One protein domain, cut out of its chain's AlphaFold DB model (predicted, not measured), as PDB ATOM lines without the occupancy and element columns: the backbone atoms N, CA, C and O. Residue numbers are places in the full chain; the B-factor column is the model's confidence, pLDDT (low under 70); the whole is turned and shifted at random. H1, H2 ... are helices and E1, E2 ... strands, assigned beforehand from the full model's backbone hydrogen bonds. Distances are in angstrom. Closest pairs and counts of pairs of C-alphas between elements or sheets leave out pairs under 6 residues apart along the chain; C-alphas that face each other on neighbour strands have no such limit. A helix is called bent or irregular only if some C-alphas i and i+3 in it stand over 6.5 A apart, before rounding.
ATOM      1  N   GLN A  85      21.832 -56.477  18.054       96.75
ATOM      2  CA  GLN A  85      20.617 -56.819  17.319       96.75
ATOM      3  C   GLN A  85      19.652 -55.631  17.201       96.75
ATOM      4  O   GLN A  85      19.099 -55.404  16.124       96.75
ATOM      5  N   ASP A  86      19.444 -54.878  18.280       96.19
ATOM      6  CA  ASP A  86      18.580 -53.694  18.269       96.19
ATOM      7  C   ASP A  86      19.197 -52.565  17.438       96.19
ATOM      8  O   ASP A  86      18.492 -51.923  16.657       96.19
ATOM      9  N   ILE A  87      20.521 -52.385  17.526       96.38
ATOM     10  CA  ILE A  87      21.275 -51.465  16.661       96.38
ATOM     11  C   ILE A  87      21.060 -51.845  15.188       96.38
ATOM     12  O   ILE A  87      20.683 -50.993  14.385       96.38
ATOM     13  N   GLY A  88      21.187 -53.134  14.846       95.88
ATOM     14  CA  GLY A  88      20.958 -53.659  13.492       95.88
ATOM     15  C   GLY A  88      19.539 -53.462  12.944       95.88
ATOM     16  O   GLY A  88      19.336 -53.415  11.724       95.88
ATOM     17  N   ARG A  89      18.540 -53.332  13.826       96.06
ATOM     18  CA  ARG A  89      17.140 -53.067  13.453       96.06
ATOM     19  C   ARG A  89      16.841 -51.579  13.300       96.06
ATOM     20  O   ARG A  89      15.947 -51.230  12.529       96.06
ATOM     21  N   ALA A  90      17.568 -50.717  14.002       96.50
ATOM     22  CA  ALA A  90      17.344 -49.280  13.980       96.50
ATOM     23  C   ALA A  90      17.774 -48.644  12.647       96.50
ATOM     24  O   ALA A  90      18.710 -49.075  11.976       96.50
ATOM     25  N   THR A  91      17.073 -47.582  12.252       97.56
ATOM     26  CA  THR A  91      17.500 -46.668  11.188       97.56
ATOM     27  C   THR A  91      17.426 -45.258  11.740       97.56
ATOM     28  O   THR A  91      16.355 -44.800  12.128       97.56
ATOM     29  N   TYR A  92      18.569 -44.589  11.805       97.75
ATOM     30  CA  TYR A  92      18.704 -43.267  12.393       97.75
ATOM     31  C   TYR A  92      18.476 -42.215  11.315       97.75
ATOM     32  O   TYR A  92      19.273 -42.104  10.385       97.75
ATOM     33  N   THR A  93      17.386 -41.461  11.427       98.06
ATOM     34  CA  THR A  93      17.058 -40.355  10.515       98.06
ATOM     35  C   THR A  93      17.445 -39.043  11.171       98.06
ATOM     36  O   THR A  93      17.103 -38.811  12.333       98.06
ATOM     37  N   GLY A  94      18.157 -38.186  10.451       96.88
ATOM     38  CA  GLY A  94      18.664 -36.960  11.039       96.88
ATOM     39  C   GLY A  94      19.396 -36.060  10.066       96.88
ATOM     40  O   GLY A  94      19.222 -36.160   8.850       96.88
ATOM     41  N   GLY A  95      20.206 -35.182  10.642       96.19
ATOM     42  CA  GLY A  95      20.846 -34.077   9.954       96.19
ATOM     43  C   GLY A  95      22.331 -33.967  10.258       96.19
ATOM     44  O   GLY A  95      22.791 -34.398  11.318       96.19
ATOM     45  N   ALA A  96      23.072 -33.367   9.332       95.06
ATOM     46  CA  ALA A  96      24.481 -33.052   9.505       95.06
ATOM     47  C   ALA A  96      24.762 -31.555   9.349       95.06
ATOM     48  O   ALA A  96      24.094 -30.857   8.586       95.06
ATOM     49  N   GLY A  97      25.806 -31.075  10.029       91.44
ATOM     50  CA  GLY A  97      26.260 -29.680   9.967       91.44
ATOM     51  C   GLY A  97      26.733 -29.228   8.579       91.44
ATOM     52  O   GLY A  97      26.894 -28.037   8.350       91.44
ATOM     53  N   SER A  98      26.917 -30.157   7.636       93.31
ATOM     54  CA  SER A  98      27.133 -29.889   6.207       93.31
ATOM     55  C   SER A  98      25.882 -29.428   5.459       93.31
ATOM     56  O   SER A  98      25.979 -29.140   4.270       93.31
ATOM     57  N   GLY A  99      24.713 -29.387   6.103       96.25
ATOM     58  CA  GLY A  99      23.441 -29.134   5.428       96.25
ATOM     59  C   GLY A  99      22.817 -30.385   4.815       96.25
ATOM     60  O   GLY A  99      22.053 -30.278   3.864       96.25
ATOM     61  N   GLU A 100      23.158 -31.577   5.305       97.62
ATOM     62  CA  GLU A 100      22.686 -32.845   4.740       97.62
ATOM     63  C   GLU A 100      21.592 -33.478   5.607       97.62
ATOM     64  O   GLU A 100      21.736 -33.550   6.827       97.62
ATOM     65  N   ILE A 101      20.533 -33.997   4.979       97.69
ATOM     66  CA  ILE A 101      19.536 -34.863   5.623       97.69
ATOM     67  C   ILE A 101      19.735 -36.280   5.115       97.69
ATOM     68  O   ILE A 101      19.796 -36.520   3.906       97.69
ATOM     69  N   LEU A 102      19.814 -37.238   6.035       97.69
ATOM     70  CA  LEU A 102      20.107 -38.618   5.683       97.69
ATOM     71  C   LEU A 102      19.514 -39.632   6.654       97.69
ATOM     72  O   LEU A 102      19.110 -39.318   7.776       97.69
ATOM     73  N   THR A 103      19.527 -40.884   6.206       98.00
ATOM     74  CA  THR A 103      19.365 -42.055   7.069       98.00
ATOM     75  C   THR A 103      20.672 -42.812   7.192       98.00
ATOM     76  O   THR A 103      21.403 -42.980   6.216       98.00
ATOM     77  N   LEU A 104      20.937 -43.311   8.393       98.38
ATOM     78  CA  LEU A 104      22.047 -44.196   8.697       98.38
ATOM     79  C   LEU A 104      21.511 -45.479   9.330       98.38
ATOM     80  O   LEU A 104      20.795 -45.446  10.329       98.38
ATOM     81  N   LYS A 105      21.909 -46.620   8.780       98.31
ATOM     82  CA  LYS A 105      21.679 -47.942   9.356       98.31
ATOM     83  C   LYS A 105      23.018 -48.622   9.589       98.31
ATOM     84  O   LYS A 105      23.820 -48.706   8.662       98.31
ATOM     85  N   ILE A 106      23.239 -49.121  10.800       98.44
ATOM     86  CA  ILE A 106      24.427 -49.896  11.167       98.44
ATOM     87  C   ILE A 106      23.958 -51.305  11.503       98.44
ATOM     88  O   ILE A 106      23.215 -51.497  12.454       98.44
ATOM     89  N   ASP A 107      24.399 -52.288  10.730       97.56
ATOM     90  CA  ASP A 107      24.283 -53.694  11.089       97.56
ATOM     91  C   ASP A 107      25.491 -54.063  11.952       97.56
ATOM     92  O   ASP A 107      26.580 -54.336  11.438       97.56
ATOM     93  N   ALA A 108      25.303 -54.012  13.271       96.38
ATOM     94  CA  ALA A 108      26.349 -54.301  14.249       96.38
ATOM     95  C   ALA A 108      26.699 -55.801  14.336       96.38
ATOM     96  O   ALA A 108      27.711 -56.148  14.932       96.38
ATOM     97  N   ILE A 109      25.915 -56.687  13.706       95.94
ATOM     98  CA  ILE A 109      26.214 -58.124  13.632       95.94
ATOM     99  C   ILE A 109      27.051 -58.409  12.383       95.94
ATOM    100  O   ILE A 109      28.112 -59.025  12.460       95.94
ATOM    101  N   ALA A 110      26.601 -57.931  11.220       97.25
ATOM    102  CA  ALA A 110      27.325 -58.092   9.958       97.25
ATOM    103  C   ALA A 110      28.518 -57.131   9.818       97.25
ATOM    104  O   ALA A 110      29.290 -57.246   8.864       97.25
ATOM    105  N   MET A 111      28.656 -56.168  10.734       97.88
ATOM    106  CA  MET A 111      29.651 -55.096  10.705       97.88
ATOM    107  C   MET A 111      29.620 -54.310   9.387       97.88
ATOM    108  O   MET A 111      30.642 -54.068   8.735       97.88
ATOM    109  N   ARG A 112      28.419 -53.869   8.994       98.19
ATOM    110  CA  ARG A 112      28.181 -53.045   7.796       98.19
ATOM    111  C   ARG A 112      27.337 -51.821   8.107       98.19
ATOM    112  O   ARG A 112      26.586 -51.808   9.073       98.19
ATOM    113  N   TYR A 113      27.411 -50.813   7.247       98.62
ATOM    114  CA  TYR A 113      26.485 -49.689   7.275       98.62
ATOM    115  C   TYR A 113      25.854 -49.436   5.909       98.62
ATOM    116  O   TYR A 113      26.416 -49.769   4.861       98.62
ATOM    117  N   THR A 114      24.674 -48.829   5.946       98.31
ATOM    118  CA  THR A 114      24.002 -48.216   4.801       98.31
ATOM    119  C   THR A 114      23.685 -46.776   5.163       98.31
ATOM    120  O   THR A 114      23.104 -46.521   6.216       98.31
ATOM    121  N   LEU A 115      24.075 -45.842   4.305       97.88
ATOM    122  CA  LEU A 115      23.830 -44.419   4.486       97.88
ATOM    123  C   LEU A 115      23.161 -43.871   3.230       97.88
ATOM    124  O   LEU A 115      23.665 -44.083   2.132       97.88
ATOM    125  N   THR A 116      22.022 -43.199   3.378       97.06
ATOM    126  CA  THR A 116      21.285 -42.617   2.247       97.06
ATOM    127  C   THR A 116      21.072 -41.138   2.474       97.06
ATOM    128  O   THR A 116      20.365 -40.770   3.410       97.06
ATOM    129  N   TRP A 117      21.646 -40.309   1.606       96.88
ATOM    130  CA  TRP A 117      21.394 -38.871   1.594       96.88
ATOM    131  C   TRP A 117      20.077 -38.589   0.878       96.88
ATOM    132  O   TRP A 117      19.925 -38.917  -0.300       96.88
ATOM    133  N   PHE A 118      19.127 -37.978   1.579       95.69
ATOM    134  CA  PHE A 118      17.913 -37.458   0.958       95.69
ATOM    135  C   PHE A 118      18.188 -36.091   0.345       95.69
ATOM    136  O   PHE A 118      17.918 -35.902  -0.835       95.69
ATOM    137  N   GLU A 119      18.842 -35.218   1.110       95.88
ATOM    138  CA  GLU A 119      19.241 -33.876   0.688       95.88
ATOM    139  C   GLU A 119      20.717 -33.661   1.003       95.88
ATOM    140  O   GLU A 119      21.219 -34.118   2.037       95.88
ATOM    141  N   SER A 120      21.432 -32.994   0.098       95.69
ATOM    142  CA  SER A 120      22.838 -32.657   0.302       95.69
ATOM    143  C   SER A 120      23.276 -31.518  -0.620       95.69
ATOM    144  O   SER A 120      23.067 -31.625  -1.834       95.69
ATOM    145  N   PRO A 121      23.937 -30.473  -0.087       95.50
ATOM    146  CA  PRO A 121      24.594 -29.444  -0.884       95.50
ATOM    147  C   PRO A 121      25.990 -29.897  -1.342       95.50
ATOM    148  O   PRO A 121      26.665 -29.186  -2.082       95.50
ATOM    149  N   ILE A 122      26.452 -31.071  -0.895       95.50
ATOM    150  CA  ILE A 122      27.816 -31.538  -1.110       95.50
ATOM    151  C   ILE A 122      27.934 -32.180  -2.500       95.50
ATOM    152  O   ILE A 122      27.244 -33.167  -2.778       95.50
ATOM    153  N   PRO A 123      28.823 -31.679  -3.374       93.38
ATOM    154  CA  PRO A 123      29.076 -32.267  -4.685       93.38
ATOM    155  C   PRO A 123      29.616 -33.701  -4.591       93.38
ATOM    156  O   PRO A 123      30.348 -34.051  -3.661       93.38
ATOM    157  N   VAL A 124      29.307 -34.538  -5.585       92.38
ATOM    158  CA  VAL A 124      29.859 -35.908  -5.668       92.38
ATOM    159  C   VAL A 124      31.360 -35.938  -5.970       92.38
ATOM    160  O   VAL A 124      32.016 -36.944  -5.713       92.38
ATOM    161  N   SER A 125      31.907 -34.845  -6.507       89.00
ATOM    162  CA  SER A 125      33.324 -34.680  -6.826       89.00
ATOM    163  C   SER A 125      33.781 -33.255  -6.535       89.00
ATOM    164  O   SER A 125      33.018 -32.305  -6.719       89.00
ATOM    165  N   ALA A 126      35.053 -33.094  -6.171       86.75
ATOM    166  CA  ALA A 126      35.685 -31.778  -6.143       86.75
ATOM    167  C   ALA A 126      35.587 -31.093  -7.522       86.75
ATOM    168  O   ALA A 126      35.426 -31.753  -8.551       86.75
ATOM    169  N   LYS A 127      35.718 -29.763  -7.546       88.38
ATOM    170  CA  LYS A 127      35.662 -28.905  -8.747       88.38
ATOM    171  C   LYS A 127      34.306 -28.846  -9.449       88.38
ATOM    172  O   LYS A 127      34.218 -28.302 -10.549       88.38
ATOM    173  N   ALA A 128      33.250 -29.344  -8.817       88.31
ATOM    174  CA  ALA A 128      31.881 -29.262  -9.303       88.31
ATOM    175  C   ALA A 128      30.961 -28.709  -8.210       88.31
ATOM    176  O   ALA A 128      31.276 -28.803  -7.030       88.31
ATOM    177  N   THR A 129      29.814 -28.161  -8.606       87.62
ATOM    178  CA  THR A 129      28.717 -27.774  -7.695       87.62
ATOM    179  C   THR A 129      27.499 -28.689  -7.828       87.62
ATOM    180  O   THR A 129      26.617 -28.685  -6.979       87.62
ATOM    181  N   SER A 130      27.445 -29.484  -8.897       88.75
ATOM    182  CA  SER A 130      26.382 -30.432  -9.213       88.75
ATOM    183  C   SER A 130      26.952 -31.532 -10.120       88.75
ATOM    184  O   SER A 130      27.867 -31.244 -10.901       88.75
ATOM    185  N   PRO A 131      26.449 -32.776 -10.049       91.38
ATOM    186  CA  PRO A 131      25.422 -33.259  -9.122       91.38
ATOM    187  C   PRO A 131      25.932 -33.372  -7.680       91.38
ATOM    188  O   PRO A 131      27.134 -33.494  -7.434       91.38
ATOM    189  N   THR A 132      25.006 -33.312  -6.724       93.75
ATOM    190  CA  THR A 132      25.292 -33.464  -5.289       93.75
ATOM    191  C   THR A 132      25.060 -34.899  -4.819       93.75
ATOM    192  O   THR A 132      24.617 -35.756  -5.589       93.75
ATOM    193  N   ARG A 133      25.359 -35.189  -3.546       94.69
ATOM    194  CA  ARG A 133      25.125 -36.512  -2.941       94.69
ATOM    195  C   ARG A 133      23.643 -36.858  -2.756       94.69
ATOM    196  O   ARG A 133      23.343 -37.988  -2.374       94.69
ATOM    197  N   ALA A 134      22.721 -35.930  -3.009       94.25
ATOM    198  CA  ALA A 134      21.289 -36.172  -2.865       94.25
ATOM    199  C   ALA A 134      20.833 -37.400  -3.685       94.25
ATOM    200  O   ALA A 134      21.172 -37.566  -4.861       94.25
ATOM    201  N   GLY A 135      20.078 -38.295  -3.047       93.94
ATOM    202  CA  GLY A 135      19.578 -39.539  -3.639       93.94
ATOM    203  C   GLY A 135      20.596 -40.684  -3.737       93.94
ATOM    204  O   GLY A 135      20.264 -41.736  -4.299       93.94
ATOM    205  N   ILE A 136      21.818 -40.514  -3.217       95.88
ATOM    206  CA  ILE A 136      22.835 -41.571  -3.163       95.88
ATOM    207  C   ILE A 136      22.621 -42.450  -1.936       95.88
ATOM    208  O   ILE A 136      22.583 -41.963  -0.805       95.88
ATOM    209  N   THR A 137      22.586 -43.764  -2.164       96.00
ATOM    210  CA  THR A 137      22.715 -44.779  -1.113       96.00
ATOM    211  C   THR A 137      24.109 -45.393  -1.166       96.00
ATOM    212  O   THR A 137      24.494 -46.026  -2.149       96.00
ATOM    213  N   LEU A 138      24.866 -45.195  -0.091       95.50
ATOM    214  CA  LEU A 138      26.216 -45.689   0.146       95.50
ATOM    215  C   LEU A 138      26.173 -46.926   1.045       95.50
ATOM    216  O   LEU A 138      25.457 -46.938   2.048       95.50
ATOM    217  N   THR A 139      26.992 -47.935   0.749       97.69
ATOM    218  CA  THR A 139      27.236 -49.046   1.679       97.69
ATOM    219  C   THR A 139      28.722 -49.230   1.940       97.69
ATOM    220  O   THR A 139      29.554 -49.038   1.054       97.69
ATOM    221  N   GLY A 140      29.064 -49.633   3.159       97.81
ATOM    222  CA  GLY A 140      30.442 -49.905   3.549       97.81
ATOM    223  C   GLY A 140      30.524 -50.813   4.770       97.81
ATOM    224  O   GLY A 140      29.508 -51.214   5.340       97.81
ATOM    225  N   ALA A 141      31.745 -51.174   5.155       98.38
ATOM    226  CA  ALA A 141      31.995 -51.893   6.401       98.38
ATOM    227  C   ALA A 141      32.044 -50.915   7.585       98.38
ATOM    228  O   ALA A 141      32.428 -49.756   7.422       98.38
ATOM    229  N   VAL A 142      31.720 -51.389   8.785       98.00
ATOM    230  CA  VAL A 142      32.065 -50.691  10.029       98.00
ATOM    231  C   VAL A 142      33.129 -51.467  10.785       98.00
ATOM    232  O   VAL A 142      33.286 -52.674  10.612       98.00
ATOM    233  N   LYS A 143      33.886 -50.768  11.625       96.50
ATOM    234  CA  LYS A 143      34.786 -51.377  12.607       96.50
ATOM    235  C   LYS A 143      34.617 -50.670  13.934       96.50
ATOM    236  O   LYS A 143      34.399 -49.462  13.954       96.50
ATOM    237  N   HIS A 144      34.785 -51.388  15.031       94.56
ATOM    238  CA  HIS A 144      34.998 -50.711  16.299       94.56
ATOM    239  C   HIS A 144      36.343 -49.966  16.278       94.56
ATOM    240  O   HIS A 144      37.286 -50.424  15.617       94.56
ATOM    241  N   PRO A 145      36.455 -48.835  16.989       90.12
ATOM    242  CA  PRO A 145      37.726 -48.163  17.230       90.12
ATOM    243  C   PRO A 145      38.779 -49.112  17.820       90.12
ATOM    244  O   PRO A 145      38.443 -50.135  18.424       90.12
ATOM    245  N   ALA A 146      40.061 -48.789  17.635       85.44
ATOM    246  CA  ALA A 146      41.153 -49.667  18.046       85.44
ATOM    247  C   ALA A 146      41.160 -49.935  19.566       85.44
ATOM    248  O   ALA A 146      40.629 -49.173  20.381       85.44
ATOM    249  N   TYR A 147      41.774 -51.052  19.967       78.38
ATOM    250  CA  TYR A 147      41.970 -51.349  21.386       78.38
ATOM    251  C   TYR A 147      42.804 -50.242  22.044       78.38
ATOM    252  O   TYR A 147      43.816 -49.820  21.497       78.38
ATOM    253  N   GLY A 148      42.355 -49.763  23.207       72.75
ATOM    254  CA  GLY A 148      42.985 -48.641  23.913       72.75
ATOM    255  C   GLY A 148      42.529 -47.250  23.456       72.75
ATOM    256  O   GLY A 148      42.882 -46.277  24.109       72.75
ATOM    257  N   SER A 149      41.702 -47.138  22.406       69.69
ATOM    258  CA  SER A 149      41.123 -45.852  21.976       69.69
ATOM    259  C   SER A 149      39.983 -45.348  22.860       69.69
ATOM    260  O   SER A 149      39.514 -44.254  22.622       69.69
ATOM    261  N   PHE A 150      39.500 -46.137  23.824       74.81
ATOM    262  CA  PHE A 150      38.487 -45.730  24.805       74.81
ATOM    263  C   PHE A 150      38.811 -46.343  26.159       74.81
ATOM    264  O   PHE A 150      39.395 -47.432  26.222       74.81
ATOM    265  N   ALA A 151      38.358 -45.681  27.226       69.06
ATOM    266  CA  ALA A 151      38.572 -46.126  28.599       69.06
ATOM    267  C   ALA A 151      37.876 -47.455  28.924       69.06
ATOM    268  O   ALA A 151      38.404 -48.241  29.706       69.06
ATOM    269  N   THR A 152      36.717 -47.736  28.317       78.19
ATOM    270  CA  THR A 152      35.964 -48.977  28.566       78.19
ATOM    271  C   THR A 152      35.674 -49.757  27.284       78.19
ATOM    272  O   THR A 152      35.605 -49.202  26.184       78.19
ATOM    273  N   GLY A 153      35.492 -51.076  27.423       83.94
ATOM    274  CA  GLY A 153      35.056 -51.936  26.317       83.94
ATOM    275  C   GLY A 153      33.658 -51.574  25.810       83.94
ATOM    276  O   GLY A 153      33.423 -51.608  24.606       83.94
ATOM    277  N   GLU A 154      32.769 -51.144  26.706       85.56
ATOM    278  CA  GLU A 154      31.397 -50.763  26.361       85.56
ATOM    279  C   GLU A 154      31.338 -49.482  25.517       85.56
ATOM    280  O   GLU A 154      30.669 -49.457  24.489       85.56
ATOM    281  N   GLN A 155      32.119 -48.447  25.858       83.88
ATOM    282  CA  GLN A 155      32.235 -47.241  25.020       83.88
ATOM    283  C   GLN A 155      32.671 -47.579  23.593       83.88
ATOM    284  O   GLN A 155      32.171 -47.014  22.623       83.88
ATOM    285  N   ARG A 156      33.589 -48.537  23.463       87.94
ATOM    286  CA  ARG A 156      34.083 -48.991  22.168       87.94
ATOM    287  C   ARG A 156      33.050 -49.808  21.399       87.94
ATOM    288  O   ARG A 156      32.949 -49.634  20.190       87.94
ATOM    289  N   ARG A 157      32.289 -50.674  22.078       91.56
ATOM    290  CA  ARG A 157      31.188 -51.444  21.473       91.56
ATOM    291  C   ARG A 157      30.134 -50.513  20.876       91.56
ATOM    292  O   ARG A 157      29.632 -50.762  19.790       91.56
ATOM    293  N   CYS A 158      29.861 -49.402  21.551       91.56
ATOM    294  CA  CYS A 158      28.890 -48.409  21.104       91.56
ATOM    295  C   CYS A 158      29.428 -47.428  20.047       91.56
ATOM    296  O   CYS A 158      28.686 -46.556  19.594       91.56
ATOM    297  N   ALA A 159      30.692 -47.560  19.633       92.69
ATOM    298  CA  ALA A 159      31.325 -46.714  18.630       92.69
ATOM    299  C   ALA A 159      31.645 -47.504  17.350       92.69
ATOM    300  O   ALA A 159      32.217 -48.597  17.390       92.69
ATOM    301  N   PHE A 160      31.321 -46.918  16.198       95.75
ATOM    302  CA  PHE A 160      31.453 -47.531  14.879       95.75
ATOM    303  C   PHE A 160      32.166 -46.586  13.916       95.75
ATOM    304  O   PHE A 160      31.626 -45.565  13.501       95.75
ATOM    305  N   VAL A 161      33.377 -46.955  13.518       96.31
ATOM    306  CA  VAL A 161      34.137 -46.283  12.467       96.31
ATOM    307  C   VAL A 161      33.591 -46.707  11.109       96.31
ATOM    308  O   VAL A 161      33.695 -47.880  10.734       96.31
ATOM    309  N   LEU A 162      33.057 -45.755  10.348       97.94
ATOM    310  CA  LEU A 162      32.575 -45.975   8.989       97.94
ATOM    311  C   LEU A 162      33.782 -46.101   8.051       97.94
ATOM    312  O   LEU A 162      34.505 -45.140   7.799       97.94
ATOM    313  N   GLN A 163      34.035 -47.306   7.542       98.12
ATOM    314  CA  GLN A 163      35.096 -47.526   6.558       98.12
ATOM    315  C   GLN A 163      34.682 -46.948   5.190       98.12
ATOM    316  O   GLN A 163      33.486 -46.714   4.966       98.12
ATOM    317  N   PRO A 164      35.635 -46.752   4.253       97.94
ATOM    318  CA  PRO A 164      35.314 -46.359   2.887       97.94
ATOM    319  C   PRO A 164      34.176 -47.200   2.305       97.94
ATOM    320  O   PRO A 164      34.195 -48.431   2.377       97.94
ATOM    321  N   GLY A 165      33.174 -46.511   1.774       96.69
ATOM    322  CA  GLY A 165      31.985 -47.099   1.179       96.69
ATOM    323  C   GLY A 165      31.825 -46.652  -0.263       96.69
ATOM    324  O   GLY A 165      32.448 -45.680  -0.699       96.69
ATOM    325  N   GLU A 166      30.960 -47.353  -0.987       96.38
ATOM    326  CA  GLU A 166      30.593 -47.028  -2.363       96.38
ATOM    327  C   GLU A 166      29.084 -47.156  -2.567       96.38
ATOM    328  O   GLU A 166      28.393 -47.893  -1.858       96.38
ATOM    329  N   GLY A 167      28.569 -46.378  -3.512       93.81
ATOM    330  CA  GLY A 167      27.142 -46.226  -3.743       93.81
ATOM    331  C   GLY A 167      26.845 -45.652  -5.116       93.81
ATOM    332  O   GLY A 167      27.750 -45.258  -5.852       93.81
ATOM    333  N   THR A 168      25.565 -45.626  -5.470       89.44
ATOM    334  CA  THR A 168      25.083 -45.028  -6.720       89.44
ATOM    335  C   THR A 168      23.829 -44.209  -6.435       89.44
ATOM    336  O   THR A 168      23.029 -44.579  -5.574       89.44
ATOM    337  N   SER A 169      23.661 -43.086  -7.132       86.06
ATOM    338  CA  SER A 169      22.414 -42.322  -7.095       86.06
ATOM    339  C   SER A 169      21.295 -43.083  -7.797       86.06
ATOM    340  O   SER A 169      21.449 -43.510  -8.942       86.06
ATOM    341  N   THR A 170      20.146 -43.199  -7.137       74.19
ATOM    342  CA  THR A 170      18.952 -43.834  -7.720       74.19
ATOM    343  C   THR A 170      18.315 -43.009  -8.841       74.19
ATOM    344  O   THR A 170      17.618 -43.573  -9.682       74.19
ATOM    345  N   SER A 171      18.558 -41.695  -8.883       74.44
ATOM    346  CA  SER A 171      17.971 -40.781  -9.871       74.44
ATOM    347  C   SER A 171      18.903 -40.476 -11.044       74.44
ATOM    348  O   SER A 171      18.435 -40.360 -12.173       74.44
ATOM    349  N   THR A 172      20.213 -40.359 -10.805       80.19
ATOM    350  CA  THR A 172      21.189 -39.957 -11.839       80.19
ATOM    351  C   THR A 172      22.112 -41.085 -12.299       80.19
ATOM    352  O   THR A 172      22.858 -40.900 -13.257       80.19
ATOM    353  N   ASN A 173      22.074 -42.253 -11.645       84.19
ATOM    354  CA  ASN A 173      22.970 -43.393 -11.890       84.19
ATOM    355  C   ASN A 173      24.472 -43.066 -11.729       84.19
ATOM    356  O   ASN A 173      25.343 -43.711 -12.313       84.19
ATOM    357  N   ILE A 174      24.789 -42.041 -10.937       87.94
ATOM    358  CA  ILE A 174      26.164 -41.600 -10.686       87.94
ATOM    359  C   ILE A 174      26.760 -42.395  -9.534       87.94
ATOM    360  O   ILE A 174      26.167 -42.467  -8.456       87.94
ATOM    361  N   ARG A 175      27.944 -42.970  -9.760       91.25
ATOM    362  CA  ARG A 175      28.710 -43.687  -8.736       91.25
ATOM    363  C   ARG A 175      29.426 -42.703  -7.817       91.25
ATOM    364  O   ARG A 175      29.984 -41.711  -8.274       91.25
ATOM    365  N   TYR A 176      29.459 -43.026  -6.532       94.31
ATOM    366  CA  TYR A 176      30.124 -42.235  -5.508       94.31
ATOM    367  C   TYR A 176      30.899 -43.135  -4.539       94.31
ATOM    368  O   TYR A 176      30.465 -44.249  -4.232       94.31
ATOM    369  N   SER A 177      32.059 -42.662  -4.079       95.19
ATOM    370  CA  SER A 177      32.956 -43.376  -3.164       95.19
ATOM    371  C   SER A 177      33.541 -42.413  -2.138       95.19
ATOM    372  O   SER A 177      33.909 -41.290  -2.474       95.19
ATOM    373  N   THR A 178      33.675 -42.860  -0.890       95.88
ATOM    374  CA  THR A 178      34.292 -42.069   0.193       95.88
ATOM    375  C   THR A 178      35.780 -42.366   0.378       95.88
ATOM    376  O   THR A 178      36.413 -41.875   1.311       95.88
ATOM    377  N   LYS A 179      36.372 -43.177  -0.507       94.81
ATOM    378  CA  LYS A 179      37.758 -43.642  -0.384       94.81
ATOM    379  C   LYS A 179      38.786 -42.509  -0.401       94.81
ATOM    380  O   LYS A 179      39.749 -42.571   0.352       94.81
ATOM    381  N   GLU A 180      38.590 -41.492  -1.236       89.56
ATOM    382  CA  GLU A 180      39.545 -40.383  -1.401       89.56
ATOM    383  C   GLU A 180      39.525 -39.394  -0.222       89.56
ATOM    384  O   GLU A 180      40.530 -38.751   0.090       89.56
ATOM    385  N   THR A 181      38.385 -39.285   0.462       90.12
ATOM    386  CA  THR A 181      38.197 -38.358   1.587       90.12
ATOM    387  C   THR A 181      38.423 -39.023   2.942       90.12
ATOM    388  O   THR A 181      38.611 -38.331   3.939       90.12
ATOM    389  N   PHE A 182      38.500 -40.354   2.993       94.25
ATOM    390  CA  PHE A 182      38.751 -41.088   4.226       94.25
ATOM    391  C   PHE A 182      40.108 -40.720   4.846       94.25
ATOM    392  O   PHE A 182      41.152 -40.807   4.199       94.25
ATOM    393  N   ASN A 183      40.089 -40.321   6.119       90.56
ATOM    394  CA  ASN A 183      41.280 -40.078   6.924       90.56
ATOM    395  C   ASN A 183      41.377 -41.142   8.030       90.56
ATOM    396  O   ASN A 183      40.572 -41.105   8.958       90.56
ATOM    397  N   PRO A 184      42.343 -42.076   7.999       89.50
ATOM    398  CA  PRO A 184      42.473 -43.080   9.054       89.50
ATOM    399  C   PRO A 184      42.877 -42.489  10.414       89.50
ATOM    400  O   PRO A 184      42.616 -43.122  11.432       89.50
ATOM    401  N   ALA A 185      43.498 -41.303  10.449       85.88
ATOM    402  CA  ALA A 185      43.880 -40.631  11.693       85.88
ATOM    403  C   ALA A 185      42.698 -39.906  12.361       85.88
ATOM    404  O   ALA A 185      42.675 -39.770  13.582       85.88
ATOM    405  N   LYS A 186      41.709 -39.474  11.570       85.44
ATOM    406  CA  LYS A 186      40.457 -38.856  12.031       85.44
ATOM    407  C   LYS A 186      39.260 -39.447  11.276       85.44
ATOM    408  O   LYS A 186      38.657 -38.769  10.442       85.44
ATOM    409  N   PRO A 187      38.929 -40.730  11.490       91.88
ATOM    410  CA  PRO A 187      37.938 -41.384  10.656       91.88
ATOM    411  C   PRO A 187      36.506 -41.000  11.076       91.88
ATOM    412  O   PRO A 187      36.256 -40.736  12.260       91.88
ATOM    413  N   PRO A 188      35.538 -41.009  10.138       94.88
ATOM    414  CA  PRO A 188      34.126 -40.824  10.463       94.88
ATOM    415  C   PRO A 188      33.668 -41.940  11.408       94.88
ATOM    416  O   PRO A 188      33.772 -43.127  11.093       94.88
ATOM    417  N   THR A 189      33.211 -41.553  12.591       94.25
ATOM    418  CA  THR A 189      32.887 -42.436  13.708       94.25
ATOM    419  C   THR A 189      31.523 -42.052  14.248       94.25
ATOM    420  O   THR A 189      31.264 -40.888  14.546       94.25
ATOM    421  N   ILE A 190      30.652 -43.046  14.368       94.81
ATOM    422  CA  ILE A 190      29.302 -42.905  14.895       94.81
ATOM    423  C   ILE A 190      29.249 -43.540  16.277       94.81
ATOM    424  O   ILE A 190      29.659 -44.682  16.464       94.81
ATOM    425  N   PHE A 191      28.706 -42.797  17.227       92.81
ATOM    426  CA  PHE A 191      28.404 -43.221  18.581       92.81
ATOM    427  C   PHE A 191      26.911 -43.493  18.669       92.81
ATOM    428  O   PHE A 191      26.088 -42.609  18.418       92.81
ATOM    429  N   VAL A 192      26.562 -44.730  18.993       93.38
ATOM    430  CA  VAL A 192      25.176 -45.159  19.137       93.38
ATOM    431  C   VAL A 192      24.795 -45.100  20.609       93.38
ATOM    432  O   VAL A 192      25.513 -45.621  21.451       93.38
ATOM    433  N   GLY A 193      23.656 -44.482  20.904       91.38
ATOM    434  CA  GLY A 193      22.990 -44.519  22.201       91.38
ATOM    435  C   GLY A 193      21.584 -45.112  22.081       91.38
ATOM    436  O   GLY A 193      21.168 -45.614  21.032       91.38
ATOM    437  N   PHE A 194      20.815 -45.057  23.166       91.69
ATOM    438  CA  PHE A 194      19.422 -45.506  23.157       91.69
ATOM    439  C   PHE A 194      18.541 -44.511  22.404       91.69
ATOM    440  O   PHE A 194      18.255 -43.433  22.908       91.69
ATOM    441  N   GLY A 195      18.100 -44.871  21.199       92.75
ATOM    442  CA  GLY A 195      17.186 -44.044  20.402       92.75
ATOM    443  C   GLY A 195      17.858 -42.991  19.510       92.75
ATOM    444  O   GLY A 195      17.185 -42.341  18.712       92.75
ATOM    445  N   VAL A 196      19.179 -42.833  19.614       94.94
ATOM    446  CA  VAL A 196      19.949 -41.776  18.947       94.94
ATOM    447  C   VAL A 196      21.306 -42.293  18.476       94.94
ATOM    448  O   VAL A 196      21.897 -43.172  19.100       94.94
ATOM    449  N   ALA A 197      21.804 -41.739  17.378       94.50
ATOM    450  CA  ALA A 197      23.178 -41.885  16.929       94.50
ATOM    451  C   ALA A 197      23.753 -40.498  16.624       94.50
ATOM    452  O   ALA A 197      23.095 -39.686  15.973       94.50
ATOM    453  N   GLY A 198      24.971 -40.228  17.085       92.50
ATOM    454  CA  GLY A 198      25.677 -38.970  16.841       92.50
ATOM    455  C   GLY A 198      27.145 -39.205  16.513       92.50
ATOM    456  O   GLY A 198      27.666 -40.290  16.751       92.50
ATOM    457  N   GLY A 199      27.832 -38.217  15.949       91.81
ATOM    458  CA  GLY A 199      29.251 -38.331  15.600       91.81
ATOM    459  C   GLY A 199      29.539 -37.735  14.232       91.81
ATOM    460  O   GLY A 199      29.137 -36.609  13.972       91.81
ATOM    461  N   GLY A 200      30.243 -38.475  13.374       93.31
ATOM    462  CA  GLY A 200      30.729 -37.990  12.085       93.31
ATOM    463  C   GLY A 200      30.346 -38.889  10.913       93.31
ATOM    464  O   GLY A 200      30.623 -40.089  10.928       93.31
ATOM    465  N   ILE A 201      29.763 -38.302   9.868       96.44
ATOM    466  CA  ILE A 201      29.564 -38.951   8.558       96.44
ATOM    467  C   ILE A 201      30.727 -38.623   7.609       96.44
ATOM    468  O   ILE A 201      31.420 -37.631   7.832       96.44
ATOM    469  N   PRO A 202      30.963 -39.402   6.535       96.44
ATOM    470  CA  PRO A 202      32.090 -39.160   5.635       96.44
ATOM    471  C   PRO A 202      32.123 -37.739   5.049       96.44
ATOM    472  O   PRO A 202      31.153 -37.274   4.437       96.44
ATOM    473  N   GLY A 203      33.267 -37.071   5.203       94.00
ATOM    474  CA  GLY A 203      33.476 -35.703   4.739       94.00
ATOM    475  C   GLY A 203      33.732 -35.590   3.233       94.00
ATOM    476  O   GLY A 203      33.566 -36.552   2.471       94.00
ATOM    477  N   ALA A 204      34.100 -34.392   2.786       93.50
ATOM    478  CA  ALA A 204      34.298 -34.035   1.382       93.50
ATOM    479  C   ALA A 204      35.522 -33.134   1.189       93.50
ATOM    480  O   ALA A 204      36.017 -32.525   2.135       93.50
ATOM    481  N   ILE A 205      35.959 -32.988  -0.061       91.00
ATOM    482  CA  ILE A 205      36.791 -31.855  -0.471       91.00
ATOM    483  C   ILE A 205      35.875 -30.881  -1.204       91.00
ATOM    484  O   ILE A 205      35.320 -31.227  -2.247       91.00
ATOM    485  N   LEU A 206      35.713 -29.682  -0.651       90.81
ATOM    486  CA  LEU A 206      35.014 -28.585  -1.310       90.81
ATOM    487  C   LEU A 206      36.049 -27.713  -2.001       90.81
ATOM    488  O   LEU A 206      36.876 -27.102  -1.339       90.81
ATOM    489  N   ASP A 207      36.016 -27.685  -3.324       89.19
ATOM    490  CA  ASP A 207      36.916 -26.907  -4.169       89.19
ATOM    491  C   ASP A 207      36.144 -26.550  -5.432       89.19
ATOM    492  O   ASP A 207      35.609 -27.448  -6.081       89.19
TER     493      ASP A 207
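Overview. This is residues 85 to 207 of the 648 residues of an uncharacterized protein of Pseudomonas acidophila (UniProt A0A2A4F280). A single strongly twisted sheet wraps round into a small, nearly closed barrel of E1, E2, E3, E4, E5, E7 and E8, in which E8 comes back beside E1. The long bent strand E5 ties the first four strands to E7 and E8 and also pairs with short E6, while the small helices H1 and H2 add little to the barrel and E9 runs on from E8. The printed part has 123 residues with two named helices and nine named strands, which follow along the chain as H1, E1, E2, E3, E4, H2, E5, E6, E7, E8 and E9; the sheet is branched, with E5 the neighbour of E4, E6 and E7, its neighbour pairs are antiparallel, and the class is mostly strand. It is compact, with a radius of gyration of the C-alphas of 14.3 A and spans of 43 by 29 by 24 A.

Arrangement. H1, residues 85 to 89, is on the sheet at a height over the sheet of 7.6 A, only just over none of its strands, with 2 of its C-alphas falling on E2, residues 100 to 107; the closest C-alphas of the two, Gly 88 and Asp 107, are 4.1 A apart. E1, residues 92 to 96, E2, E3, residues 112 to 119, and E4, residues 136 to 143, form a meander, each strand the antiparallel neighbour of the one before. N 94 and O 102 of E1 and E2 are 3.1 A apart, N 105 and O 114 of E2 and E3 2.8 A, and N 115 and O 138 of E3 and E4 2.9 A, each within hydrogen-bond range. H2, residues 153 to 157, only grazes the sheet with residues 155 to 157. In H1 and H2 every O i to N i+4 pair is within hydrogen-bond range. E5, residues 159 to 169, bends by 65 degrees at residue 164; on one side of it lies E4, with N 163 and O 141 at 2.9 A, and on the other side lie E6, residues 175 to 177, with N 167 and O 176 at 2.9 A, and E7, residues 189 to 192, with N 160 and O 190 at 2.8 A. E7 and E8, residues 196 to 202, form a hairpin, with N 191 and O 198 at 2.8 A. The closest C-alphas of E1 and E8, Tyr 92 and Ala 197, are 6.5 A apart. E9, residues 205 to 207, pairs with no named strand and is apart from E1, for instance.

Along the chain. H1 begins at C-alpha 85, (20.617, -56.819, 17.319). From first to last C-alpha E2 measures 21.9 A, E3 22.3 A, E4 22.1 A, E5 27.6 A and E8 18.2 A. E5 begins at C-alpha 159, (31.325, -46.714, 18.630), and E9 ends at C-alpha 207, (36.916, -26.907, -4.169).

Size, cuts and confidence. The two C-alphas farthest apart, those of Ala 151 and Thr 172, are 44.4 A from each other. The printed part has no cut. The links E3 to E4, 16 residues, and E6 to E7, 11 residues, are long. The mean pLDDT of the printed part is 92.4, and residues 149 and 151 are under 70.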